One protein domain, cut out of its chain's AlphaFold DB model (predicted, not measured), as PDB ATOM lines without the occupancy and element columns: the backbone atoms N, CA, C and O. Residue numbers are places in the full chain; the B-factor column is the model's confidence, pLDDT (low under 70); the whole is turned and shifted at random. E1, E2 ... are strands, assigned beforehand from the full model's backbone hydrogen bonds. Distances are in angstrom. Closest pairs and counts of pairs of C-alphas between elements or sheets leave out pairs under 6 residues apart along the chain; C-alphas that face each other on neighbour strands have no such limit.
ATOM      1  N   LEU A 233      33.097  31.341  -9.280       92.38
ATOM      2  CA  LEU A 233      34.113  30.406  -9.761       92.38
ATOM      3  C   LEU A 233      33.914  29.010  -9.155       92.38
ATOM      4  O   LEU A 233      33.874  28.907  -7.929       92.38
ATOM      5  N   PRO A 234      33.838  27.947  -9.977       90.81
ATOM      6  CA  PRO A 234      33.721  26.582  -9.481       90.81
ATOM      7  C   PRO A 234      35.034  26.077  -8.868       90.81
ATOM      8  O   PRO A 234      36.130  26.503  -9.253       90.81
ATOM      9  N   ASP A 235      34.922  25.111  -7.960       93.44
ATOM     10  CA  ASP A 235      36.069  24.414  -7.377       93.44
ATOM     11  C   ASP A 235      36.877  23.693  -8.467       93.44
ATOM     12  O   ASP A 235      36.340  23.177  -9.449       93.44
ATOM     13  N   GLY A 236      38.199  23.684  -8.324       93.00
ATOM     14  CA  GLY A 236      39.128  23.177  -9.332       93.00
ATOM     15  C   GLY A 236      39.459  24.172 -10.450       93.00
ATOM     16  O   GLY A 236      40.350  23.896 -11.253       93.00
ATOM     17  N   CYS A 237      38.805  25.338 -10.504       94.31
ATOM     18  CA  CYS A 237      39.104  26.353 -11.511       94.31
ATOM     19  C   CYS A 237      40.526  26.909 -11.333       94.31
ATOM     20  O   CYS A 237      40.914  27.338 -10.240       94.31
ATOM     21  N   ALA A 238      41.311  26.905 -12.414       95.44
ATOM     22  CA  ALA A 238      42.640  27.498 -12.433       95.44
ATOM     23  C   ALA A 238      42.524  29.023 -12.491       95.44
ATOM     24  O   ALA A 238      41.910  29.594 -13.394       95.44
ATOM     25  N   VAL A 239      43.153  29.687 -11.534       97.00
ATOM     26  CA  VAL A 239      43.079  31.132 -11.351       97.00
ATOM     27  C   VAL A 239      44.476  31.720 -11.216       97.00
ATOM     28  O   VAL A 239      45.440  31.022 -10.898       97.00
ATOM     29  N   HIS A 240      44.601  33.014 -11.465       96.12
ATOM     30  CA  HIS A 240      45.778  33.792 -11.128       96.12
ATOM     31  C   HIS A 240      45.392  34.916 -10.172       96.12
ATOM     32  O   HIS A 240      44.287  35.464 -10.230       96.12
ATOM     33  N   VAL A 241      46.298  35.223  -9.253       97.56
ATOM     34  CA  VAL A 241      46.077  36.212  -8.203       97.56
ATOM     35  C   VAL A 241      46.549  37.574  -8.693       97.56
ATOM     36  O   VAL A 241      47.668  37.703  -9.185       97.56
ATOM     37  N   ALA A 242      45.714  38.597  -8.553       96.56
ATOM     38  CA  ALA A 242      46.035  39.966  -8.944       96.56
ATOM     39  C   ALA A 242      45.424  40.975  -7.958       96.56
ATOM     40  O   ALA A 242      44.586  40.623  -7.134       96.56
ATOM     41  N   GLY A 243      45.837  42.243  -8.028       95.31
ATOM     42  CA  GLY A 243      45.155  43.337  -7.322       95.31
ATOM     43  C   GLY A 243      45.343  43.405  -5.798       95.31
ATOM     44  O   GLY A 243      44.735  44.258  -5.149       95.31
ATOM     45  N   LEU A 244      46.200  42.578  -5.186       97.12
ATOM     46  CA  LEU A 244      46.497  42.683  -3.753       97.12
ATOM     47  C   LEU A 244      47.314  43.950  -3.464       97.12
ATOM     48  O   LEU A 244      48.422  44.101  -3.973       97.12
ATOM     49  N   LYS A 245      46.783  44.838  -2.614       96.38
ATOM     50  CA  LYS A 245      47.424  46.115  -2.235       96.38
ATOM     51  C   LYS A 245      48.257  46.051  -0.947       96.38
ATOM     52  O   LYS A 245      49.034  46.957  -0.673       96.38
ATOM     53  N   SER A 246      48.083  45.013  -0.129       96.31
ATOM     54  CA  SER A 246      48.814  44.887   1.138       96.31
ATOM     55  C   SER A 246      50.270  44.501   0.882       96.31
ATOM     56  O   SER A 246      50.519  43.521   0.185       96.31
ATOM     57  N   ALA A 247      51.223  45.219   1.482       95.19
ATOM     58  CA  ALA A 247      52.659  44.989   1.296       95.19
ATOM     59  C   ALA A 247      53.109  43.549   1.616       95.19
ATOM     60  O   ALA A 247      54.055  43.049   1.018       95.19
ATOM     61  N   SER A 248      52.415  42.854   2.521       94.69
ATOM     62  CA  SER A 248      52.703  41.453   2.861       94.69
ATOM     63  C   SER A 248      52.123  40.441   1.869       94.69
ATOM     64  O   SER A 248      52.438  39.257   1.961       94.69
ATOM     65  N   ALA A 249      51.274  40.882   0.939       95.25
ATOM     66  CA  ALA A 249      50.554  40.038  -0.012       95.25
ATOM     67  C   ALA A 249      50.839  40.400  -1.481       95.25
ATOM     68  O   ALA A 249      50.488  39.631  -2.372       95.25
ATOM     69  N   THR A 250      51.501  41.528  -1.755       96.31
ATOM     70  CA  THR A 250      51.875  41.957  -3.116       96.31
ATOM     71  C   THR A 250      52.753  40.944  -3.838       96.31
ATOM     72  O   THR A 250      52.622  40.803  -5.048       96.31
ATOM     73  N   TRP A 251      53.591  40.190  -3.120       96.06
ATOM     74  CA  TRP A 251      54.430  39.133  -3.703       96.06
ATOM     75  C   TRP A 251      53.623  37.955  -4.281       96.06
ATOM     76  O   TRP A 251      54.163  37.168  -5.057       96.06
ATOM     77  N   ILE A 252      52.337  37.834  -3.924       97.44
ATOM     78  CA  ILE A 252      51.417  36.815  -4.450       97.44
ATOM     79  C   ILE A 252      50.777  37.281  -5.771       97.44
ATOM     80  O   ILE A 252      50.307  36.452  -6.547       97.44
ATOM     81  N   ASN A 253      50.779  38.585  -6.076       96.88
ATOM     82  CA  ASN A 253      50.281  39.065  -7.367       96.88
ATOM     83  C   ASN A 253      51.117  38.466  -8.510       96.88
ATOM     84  O   ASN A 253      52.345  38.502  -8.481       96.88
ATOM     85  N   GLY A 254      50.439  37.913  -9.513       94.44
ATOM     86  CA  GLY A 254      51.042  37.180 -10.627       94.44
ATOM     87  C   GLY A 254      51.228  35.680 -10.373       94.44
ATOM     88  O   GLY A 254      51.555  34.951 -11.307       94.44
ATOM     89  N   GLN A 255      50.994  35.186  -9.151       97.69
ATOM     90  CA  GLN A 255      51.033  33.750  -8.868       97.69
ATOM     91  C   GLN A 255      49.759  33.052  -9.358       97.69
ATOM     92  O   GLN A 255      48.663  33.615  -9.328       97.69
ATOM     93  N   TYR A 256      49.902  31.795  -9.776       96.62
ATOM     94  CA  TYR A 256      48.788  30.936 -10.183       96.62
ATOM     95  C   TYR A 256      48.354  30.020  -9.043       96.62
ATOM     96  O   TYR A 256      49.164  29.642  -8.197       96.62
ATOM     97  N   GLY A 257      47.090  29.618  -9.059       97.31
ATOM     98  CA  GLY A 257      46.533  28.666  -8.112       97.31
ATOM     99  C   GLY A 257      45.281  27.974  -8.634       97.31
ATOM    100  O   GLY A 257      44.840  28.199  -9.762       97.31
ATOM    101  N   ILE A 258      44.715  27.120  -7.793       97.00
ATOM    102  CA  ILE A 258      43.476  26.387  -8.046       97.00
ATOM    103  C   ILE A 258      42.483  26.755  -6.944       97.00
ATOM    104  O   ILE A 258      42.839  26.737  -5.762       97.00
ATOM    105  N   VAL A 259      41.248  27.097  -7.317       97.56
ATOM    106  CA  VAL A 259      40.161  27.314  -6.352       97.56
ATOM    107  C   VAL A 259      39.860  25.989  -5.656       97.56
ATOM    108  O   VAL A 259      39.557  24.999  -6.310       97.56
ATOM    109  N   VAL A 260      39.992  25.950  -4.335       97.19
ATOM    110  CA  VAL A 260      39.670  24.776  -3.510       97.19
ATOM    111  C   VAL A 260      38.223  24.831  -3.037       97.19
ATOM    112  O   VAL A 260      37.592  23.788  -2.913       97.19
ATOM    113  N   GLY A 261      37.734  26.035  -2.747       94.69
ATOM    114  CA  GLY A 261      36.404  26.259  -2.203       94.69
ATOM    115  C   GLY A 261      36.044  27.739  -2.138       94.69
ATOM    116  O   GLY A 261      36.908  28.621  -2.202       94.69
ATOM    117  N   TRP A 262      34.755  28.011  -1.957       96.00
ATOM    118  CA  TRP A 262      34.242  29.324  -1.584       96.00
ATOM    119  C   TRP A 262      33.905  29.360  -0.091       96.00
ATOM    120  O   TRP A 262      33.065  28.601   0.391       96.00
ATOM    121  N   ASN A 263      34.538  30.272   0.643       94.94
ATOM    122  CA  ASN A 263      34.214  30.538   2.035       94.94
ATOM    123  C   ASN A 263      33.100  31.595   2.099       94.94
ATOM    124  O   ASN A 263      33.350  32.793   1.918       94.94
ATOM    125  N   SER A 264      31.869  31.139   2.352       91.50
ATOM    126  CA  SER A 264      30.668  31.982   2.413       91.50
ATOM    127  C   SER A 264      30.705  33.008   3.542       91.50
ATOM    128  O   SER A 264      30.216  34.123   3.362       91.50
ATOM    129  N   ASP A 265      31.317  32.658   4.675       92.38
ATOM    130  CA  ASP A 265      31.329  33.498   5.878       92.38
ATOM    131  C   ASP A 265      32.148  34.767   5.638       92.38
ATOM    132  O   ASP A 265      31.718  35.881   5.938       92.38
ATOM    133  N   ASN A 266      33.312  34.606   5.005       94.31
ATOM    134  CA  ASN A 266      34.224  35.707   4.710       94.31
ATOM    135  C   ASN A 266      34.042  36.293   3.304       94.31
ATOM    136  O   ASN A 266      34.713  37.276   2.971       94.31
ATOM    137  N   LYS A 267      33.173  35.690   2.480       94.50
ATOM    138  CA  LYS A 267      32.981  35.995   1.052       94.50
ATOM    139  C   LYS A 267      34.314  36.017   0.289       94.50
ATOM    140  O   LYS A 267      34.649  36.995  -0.389       94.50
ATOM    141  N   ARG A 268      35.112  34.959   0.460       97.31
ATOM    142  CA  ARG A 268      36.457  34.810  -0.126       97.31
ATOM    143  C   ARG A 268      36.644  33.419  -0.719       97.31
ATOM    144  O   ARG A 268      36.145  32.444  -0.175       97.31
ATOM    145  N   TYR A 269      37.417  33.328  -1.794       97.69
ATOM    146  CA  TYR A 269      37.871  32.055  -2.342       97.69
ATOM    147  C   TYR A 269      39.064  31.534  -1.558       97.69
ATOM    148  O   TYR A 269      40.024  32.272  -1.331       97.69
ATOM    149  N   ASP A 270      39.031  30.253  -1.225       97.62
ATOM    150  CA  ASP A 270      40.191  29.513  -0.756       97.62
ATOM    151  C   ASP A 270      40.975  29.048  -1.987       97.62
ATOM    152  O   ASP A 270      40.579  28.116  -2.685       97.62
ATOM    153  N   VAL A 271      42.078  29.730  -2.301       97.94
ATOM    154  CA  VAL A 271      42.908  29.442  -3.479       97.94
ATOM    155  C   VAL A 271      44.197  28.766  -3.039       97.94
ATOM    156  O   VAL A 271      44.975  29.344  -2.280       97.94
ATOM    157  N   LYS A 272      44.441  27.550  -3.536       98.06
ATOM    158  CA  LYS A 272      45.707  26.836  -3.351       98.06
ATOM    159  C   LYS A 272      46.711  27.319  -4.387       98.06
ATOM    160  O   LYS A 272      46.534  27.057  -5.573       98.06
ATOM    161  N   LEU A 273      47.747  28.024  -3.949       98.00
ATOM    162  CA  LEU A 273      48.791  28.549  -4.826       98.00
ATOM    163  C   LEU A 273      49.687  27.420  -5.353       98.00
ATOM    164  O   LEU A 273      50.033  26.489  -4.628       98.00
ATOM    165  N   ASN A 274      50.100  27.515  -6.615       96.69
ATOM    166  CA  ASN A 274      50.943  26.511  -7.268       96.69
ATOM    167  C   ASN A 274      52.418  26.604  -6.844       96.69
ATOM    168  O   ASN A 274      53.145  25.624  -6.983       96.69
ATOM    169  N   CYS A 275      52.872  27.766  -6.363       95.38
ATOM    170  CA  CYS A 275      54.276  28.002  -6.023       95.38
ATOM    171  C   CYS A 275      54.705  27.328  -4.711       95.38
ATOM    172  O   CYS A 275      55.798  26.773  -4.642       95.38
ATOM    173  N   ASP A 276      53.851  27.356  -3.687       96.25
ATOM    174  CA  ASP A 276      54.145  26.844  -2.344       96.25
ATOM    175  C   ASP A 276      53.116  25.811  -1.843       96.25
ATOM    176  O   ASP A 276      53.319  25.187  -0.802       96.25
ATOM    177  N   GLY A 277      52.011  25.609  -2.571       96.44
ATOM    178  CA  GLY A 277      50.910  24.738  -2.163       96.44
ATOM    179  C   GLY A 277      50.054  25.298  -1.024       96.44
ATOM    180  O   GLY A 277      49.172  24.580  -0.539       96.44
ATOM    181  N   SER A 278      50.294  26.537  -0.580       97.44
ATOM    182  CA  SER A 278      49.558  27.160   0.516       97.44
ATOM    183  C   SER A 278      48.171  27.616   0.066       97.44
ATOM    184  O   SER A 278      47.957  27.985  -1.089       97.44
ATOM    185  N   ILE A 279      47.204  27.576   0.985       97.88
ATOM    186  CA  ILE A 279      45.835  28.039   0.734       97.88
ATOM    187  C   ILE A 279      45.707  29.475   1.246       97.88
ATOM    188  O   ILE A 279      46.023  29.761   2.405       97.88
ATOM    189  N   LYS A 280      45.252  30.389   0.382       98.06
ATOM    190  CA  LYS A 280      45.027  31.806   0.700       98.06
ATOM    191  C   LYS A 280      43.573  32.189   0.462       98.06
ATOM    192  O   LYS A 280      43.006  31.846  -0.569       98.06
ATOM    193  N   GLN A 281      43.010  32.961   1.393       97.56
ATOM    194  CA  GLN A 281      41.651  33.491   1.283       97.56
ATOM    195  C   GLN A 281      41.647  34.818   0.521       97.56
ATOM    196  O   GLN A 281      42.030  35.867   1.056       97.56
ATOM    197  N   LEU A 282      41.195  34.788  -0.726       97.62
ATOM    198  CA  LEU A 282      41.238  35.924  -1.639       97.62
ATOM    199  C   LEU A 282      39.833  36.455  -1.924       97.62
ATOM    200  O   LEU A 282      38.881  35.697  -2.085       97.62
ATOM    201  N   LYS A 283      39.692  37.784  -1.982       96.25
ATOM    202  CA  LYS A 283      38.443  38.411  -2.437       96.25
ATOM    203  C   LYS A 283      38.199  38.061  -3.912       96.25
ATOM    204  O   LYS A 283      39.184  37.943  -4.639       96.25
ATOM    205  N   PRO A 284      36.940  37.995  -4.378       95.50
ATOM    206  CA  PRO A 284      36.625  37.783  -5.792       95.50
ATOM    207  C   PRO A 284      37.373  38.717  -6.750       95.50
ATOM    208  O   PRO A 284      37.868  38.270  -7.773       95.50
ATOM    209  N   GLU A 285      37.533  39.988  -6.378       94.81
ATOM    210  CA  GLU A 285      38.252  41.003  -7.166       94.81
ATOM    211  C   GLU A 285      39.740  40.682  -7.382       94.81
ATOM    212  O   GLU A 285      40.348  41.156  -8.341       94.81
ATOM    213  N   ASN A 286      40.330  39.865  -6.504       96.62
ATOM    214  CA  ASN A 286      41.750  39.519  -6.539       96.62
ATOM    215  C   ASN A 286      42.022  38.172  -7.222       96.62
ATOM    216  O   ASN A 286      43.164  37.712  -7.245       96.62
ATOM    217  N   VAL A 287      40.978  37.509  -7.725       96.62
ATOM    218  CA  VAL A 287      41.052  36.188  -8.350       96.62
ATOM    219  C   VAL A 287      40.553  36.311  -9.782       96.62
ATOM    220  O   VAL A 287      39.373  36.546 -10.024       96.62
ATOM    221  N   ARG A 288      41.455  36.137 -10.747       94.81
ATOM    222  CA  ARG A 288      41.130  36.163 -12.175       94.81
ATOM    223  C   ARG A 288      41.266  34.762 -12.755       94.81
ATOM    224  O   ARG A 288      42.206  34.042 -12.425       94.81
ATOM    225  N   VAL A 289      40.347  34.356 -13.623       95.62
ATOM    226  CA  VAL A 289      40.419  33.033 -14.261       95.62
ATOM    227  C   VAL A 289      41.634  32.973 -15.178       95.62
ATOM    228  O   VAL A 289      41.958  33.933 -15.876       95.62
ATOM    229  N   LYS A 290      42.358  31.852 -15.144       93.62
ATOM    230  CA  LYS A 290      43.473  31.629 -16.059       93.62
ATOM    231  C   LYS A 290      42.914  31.419 -17.467       93.62
ATOM    232  O   LYS A 290      42.082  30.541 -17.684       93.62
ATOM    233  N   LEU A 291      43.396  32.211 -18.419       93.00
ATOM    234  CA  LEU A 291      43.051  32.038 -19.825       93.00
ATOM    235  C   LEU A 291      43.566  30.684 -20.346       93.00
ATOM    236  O   LEU A 291      44.636  30.237 -19.911       93.00
ATOM    237  N   PRO A 292      42.845  30.027 -21.273       92.31
ATOM    238  CA  PRO A 292      43.346  28.843 -21.951       92.31
ATOM    239  C   PRO A 292      44.650  29.154 -22.689       92.31
ATOM    240  O   PRO A 292      44.929  30.299 -23.051       92.31
ATOM    241  N   GLU A 293      45.454  28.122 -22.923       92.56
ATOM    242  CA  GLU A 293      46.697  28.279 -23.671       92.56
ATOM    243  C   GLU A 293      46.413  28.850 -25.069       92.56
ATOM    244  O   GLU A 293      45.470  28.439 -25.745       92.56
ATOM    245  N   GLY A 294      47.197  29.851 -25.474       93.88
ATOM    246  CA  GLY A 294      46.990  30.559 -26.735       93.88
ATOM    247  C   GLY A 294      45.992  31.719 -26.683       93.88
ATOM    248  O   GLY A 294      45.728  32.289 -27.731       93.88
ATOM    249  N   TRP A 295      45.476  32.118 -25.519       96.38
ATOM    250  CA  TRP A 295      44.639  33.318 -25.376       96.38
ATOM    251  C   TRP A 295      45.379  34.462 -24.678       96.38
ATOM    252  O   TRP A 295      46.228  34.239 -23.813       96.38
ATOM    253  N   THR A 296      45.062  35.704 -25.043       94.56
ATOM    254  CA  THR A 296      45.633  36.911 -24.423       94.56
ATOM    255  C   THR A 296      44.534  37.925 -24.119       94.56
ATOM    256  O   THR A 296      43.646  38.148 -24.940       94.56
ATOM    257  N   GLU A 297      44.566  38.489 -22.910       94.88
ATOM    258  CA  GLU A 297      43.651  39.535 -22.436       94.88
ATOM    259  C   GLU A 297      44.247  40.911 -22.728       94.88
ATOM    260  O   GLU A 297      45.431  41.152 -22.489       94.88
ATOM    261  N   TYR A 298      43.403  41.809 -23.219       95.38
ATOM    262  CA  TYR A 298      43.704  43.212 -23.459       95.38
ATOM    263  C   TYR A 298      42.655  44.069 -22.741       95.38
ATOM    264  O   TYR A 298      41.542  43.606 -22.478       95.38
ATOM    265  N   TRP A 299      43.011  45.300 -22.374       93.75
ATOM    266  CA  TRP A 299      42.083  46.291 -21.823       93.75
ATOM    267  C   TRP A 299      41.767  47.320 -22.904       93.75
ATOM    268  O   TRP A 299      42.690  47.864 -23.505       93.75
ATOM    269  N   ASP A 300      40.483  47.548 -23.154       96.25
ATOM    270  CA  ASP A 300      40.002  48.634 -24.000       96.25
ATOM    271  C   ASP A 300      39.694  49.847 -23.109       96.25
ATOM    272  O   ASP A 300      38.859  49.759 -22.201       96.25
ATOM    273  N   GLU A 301      40.411  50.950 -23.327       95.81
ATOM    274  CA  GLU A 301      40.264  52.189 -22.557       95.81
ATOM    275  C   GLU A 301      38.982  52.948 -22.925       95.81
ATOM    276  O   GLU A 301      38.344  53.512 -22.033       95.81
ATOM    277  N   ASP A 302      38.540  52.876 -24.180       95.06
ATOM    278  CA  ASP A 302      37.335  53.562 -24.655       95.06
ATOM    279  C   ASP A 302      36.077  52.894 -24.090       95.06
ATOM    280  O   ASP A 302      35.128  53.559 -23.673       95.06
ATOM    281  N   GLN A 303      36.083  51.559 -24.016       94.19
ATOM    282  CA  GLN A 303      34.951  50.782 -23.495       94.19
ATOM    283  C   GLN A 303      35.068  50.421 -22.010       94.19
ATOM    284  O   GLN A 303      34.145  49.818 -21.455       94.19
ATOM    285  N   GLN A 304      36.196  50.749 -21.368       94.06
ATOM    286  CA  GLN A 304      36.509  50.389 -19.979       94.06
ATOM    287  C   GLN A 304      36.238  48.898 -19.691       94.06
ATOM    288  O   GLN A 304      35.632  48.528 -18.677       94.06
ATOM    289  N   ARG A 305      36.641  48.020 -20.621       93.00
ATOM    290  CA  ARG A 305      36.362  46.578 -20.550       93.00
ATOM    291  C   ARG A 305      37.498  45.740 -21.129       93.00
ATOM    292  O   ARG A 305      38.171  46.125 -22.078       93.00
ATOM    293  N   HIS A 306      37.686  44.542 -20.574       92.19
ATOM    294  CA  HIS A 306      38.608  43.550 -21.122       92.19
ATOM    295  C   HIS A 306      38.034  42.837 -22.359       92.19
ATOM    296  O   HIS A 306      36.886  42.381 -22.337       92.19
ATOM    297  N   TYR A 307      38.867  42.664 -23.388       96.44
ATOM    298  CA  TYR A 307      38.619  41.762 -24.516       96.44
ATOM    299  C   TYR A 307      39.713  40.697 -24.609       96.44
ATOM    300  O   TYR A 307      40.822  40.857 -24.097       96.44
ATOM    301  N   TYR A 308      39.389  39.579 -25.253       96.38
ATOM    302  CA  TYR A 308      40.264  38.415 -25.345       96.38
ATOM    303  C   TYR A 308      40.529  38.083 -26.804       96.38
ATOM    304  O   TYR A 308      39.602  38.036 -27.615       96.38
ATOM    305  N   VAL A 309      41.793  37.823 -27.126       96.62
ATOM    306  CA  VAL A 309      42.232  37.471 -28.476       96.62
ATOM    307  C   VAL A 309      42.851  36.082 -28.458       96.62
ATOM    308  O   VAL A 309      43.753  35.800 -27.668       96.62
ATOM    309  N   GLU A 310      42.372  35.212 -29.340       97.31
ATOM    310  CA  GLU A 310      42.988  33.913 -29.592       97.31
ATOM    311  C   GLU A 310      44.219  34.105 -30.486       97.31
ATOM    312  O   GLU A 310      44.124  34.546 -31.630       97.31
ATOM    313  N   ASN A 311      45.402  33.770 -29.984       96.62
ATOM    314  CA  ASN A 311      46.675  34.048 -30.645       96.62
ATOM    315  C   ASN A 311      46.824  33.338 -31.992       96.62
ATOM    316  O   ASN A 311      47.465  33.903 -32.883       96.62
ATOM    317  N   ALA A 312      46.230  32.146 -32.130       96.00
ATOM    318  CA  ALA A 312      46.294  31.320 -33.333       96.00
ATOM    319  C   ALA A 312      45.400  31.849 -34.466       96.00
ATOM    320  O   ALA A 312      45.841  31.930 -35.608       96.00
ATOM    321  N   THR A 313      44.158  32.221 -34.155       97.06
ATOM    322  CA  THR A 313      43.145  32.610 -35.154       97.06
ATOM    323  C   THR A 313      42.977  34.122 -35.282       97.06
ATOM    324  O   THR A 313      42.350  34.586 -36.228       97.06
ATOM    325  N   LYS A 314      43.505  34.889 -34.317       97.56
ATOM    326  CA  LYS A 314      43.218  36.317 -34.099       97.56
ATOM    327  C   LYS A 314      41.738  36.615 -33.850       97.56
ATOM    328  O   LYS A 314      41.309  37.756 -33.988       97.56
ATOM    329  N   LYS A 315      40.951  35.612 -33.445       96.94
ATOM    330  CA  LYS A 315      39.550  35.808 -33.076       96.94
ATOM    331  C   LYS A 315      39.459  36.653 -31.809       96.94
ATOM    332  O   LYS A 315      40.021  36.285 -30.777       96.94
ATOM    333  N   VAL A 316      38.713  37.751 -31.893       97.31
ATOM    334  CA  VAL A 316      38.412  38.644 -30.771       97.31
ATOM    335  C   VAL A 316      37.065  38.257 -30.160       97.31
ATOM    336  O   VAL A 316      36.099  37.988 -30.874       97.31
ATOM    337  N   THR A 317      36.988  38.213 -28.833       95.94
ATOM    338  CA  THR A 317      35.741  38.011 -28.085       95.94
ATOM    339  C   THR A 317      35.718  38.894 -26.846       95.94
ATOM    340  O   THR A 317      36.710  39.034 -26.137       95.94
ATOM    341  N   TRP A 318      34.544  39.441 -26.553       94.75
ATOM    342  CA  TRP A 318      34.263  40.179 -25.319       94.75
ATOM    343  C   TRP A 318      33.830  39.258 -24.165       94.75
ATOM    344  O   TRP A 318      33.757  39.680 -23.010       94.75
TER     345      TRP A 318
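This is residues 233 to 318 of the 550 residues of an uncharacterized protein of Perkinsus marinus (strain ATCC 50983 / TXsc) (UniProt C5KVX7). The model shows two lobes: a small sheet of five strands, E1 to E5, curled and folded back on itself like a barrel left open between E4 and E5, and a separate two-stranded hairpin, E6 and E7, joined to it by residues 290 to 294. Within the second lobe, residues 316 to 317 fold back to pair with E7. The printed part has 86 residues, with no named helix and seven named strands, E1 to E7 in order along the chain; the larger sheet has the order E4, E3, E2, E1, E5, antiparallel throughout, and E6 and E7 are antiparallel too. The class is all strand, though under half of the residues, 37 of 86, are in named elements. The whole is only just compact, close to loose, with a radius of gyration of the C-alphas of 14.3 A, and only just elongated, with spans of 38 by 25 by 25 A.

E1 is residues 238 to 241, 10.3 A long, with C-alpha 238 at (42.640, 27.498, -12.433). E2, residues 256 to 263, is 19.0 A long and bends by 65 degrees at residue 260. E3 is residues 268 to 273, 14.6 A; E4 is residues 279 to 282, 9.4 A; E5 is residues 287 to 289, 6.7 A. E6, residues 295 to 300, measures 16.1 A, and E7, residues 305 to 310, measures 16.9 A and ends with C-alpha 310 at (42.988, 33.913, -29.592).

E1, E2, E3 and E4 form a meander, each strand the antiparallel neighbour of the one before. N 257 and O 239 of the hairpin E1 and E2 are 2.8 A apart, within hydrogen-bond range, as are N 260 and O 270 of the hairpin E2 and E3, 2.8 A, and N 280 and O 271 of the hairpin E3 and E4, 2.9 A. E5 is antiparallel to E1, with N 240 and O 288 at 2.8 A. The sheet is strongly twisted and is a folded sheet, bent back into two leaves that face each other: E4 and E3 face E1 and E5, with E2 as the hinge. The edge strands E4 and E5 meet only through their link. E5 and E6 are apart. In the hairpin E6 and E7, N 298 and O 307 are 2.9 A apart.

The two C-alphas farthest apart, those of Asp 265 and Thr 313, are 42.7 A apart. The printed part has no cut. The link from E1 to E2, 14 residues, is long; the other links are tight. The mean pLDDT of the printed part is 95.7, and no printed residue is under 70.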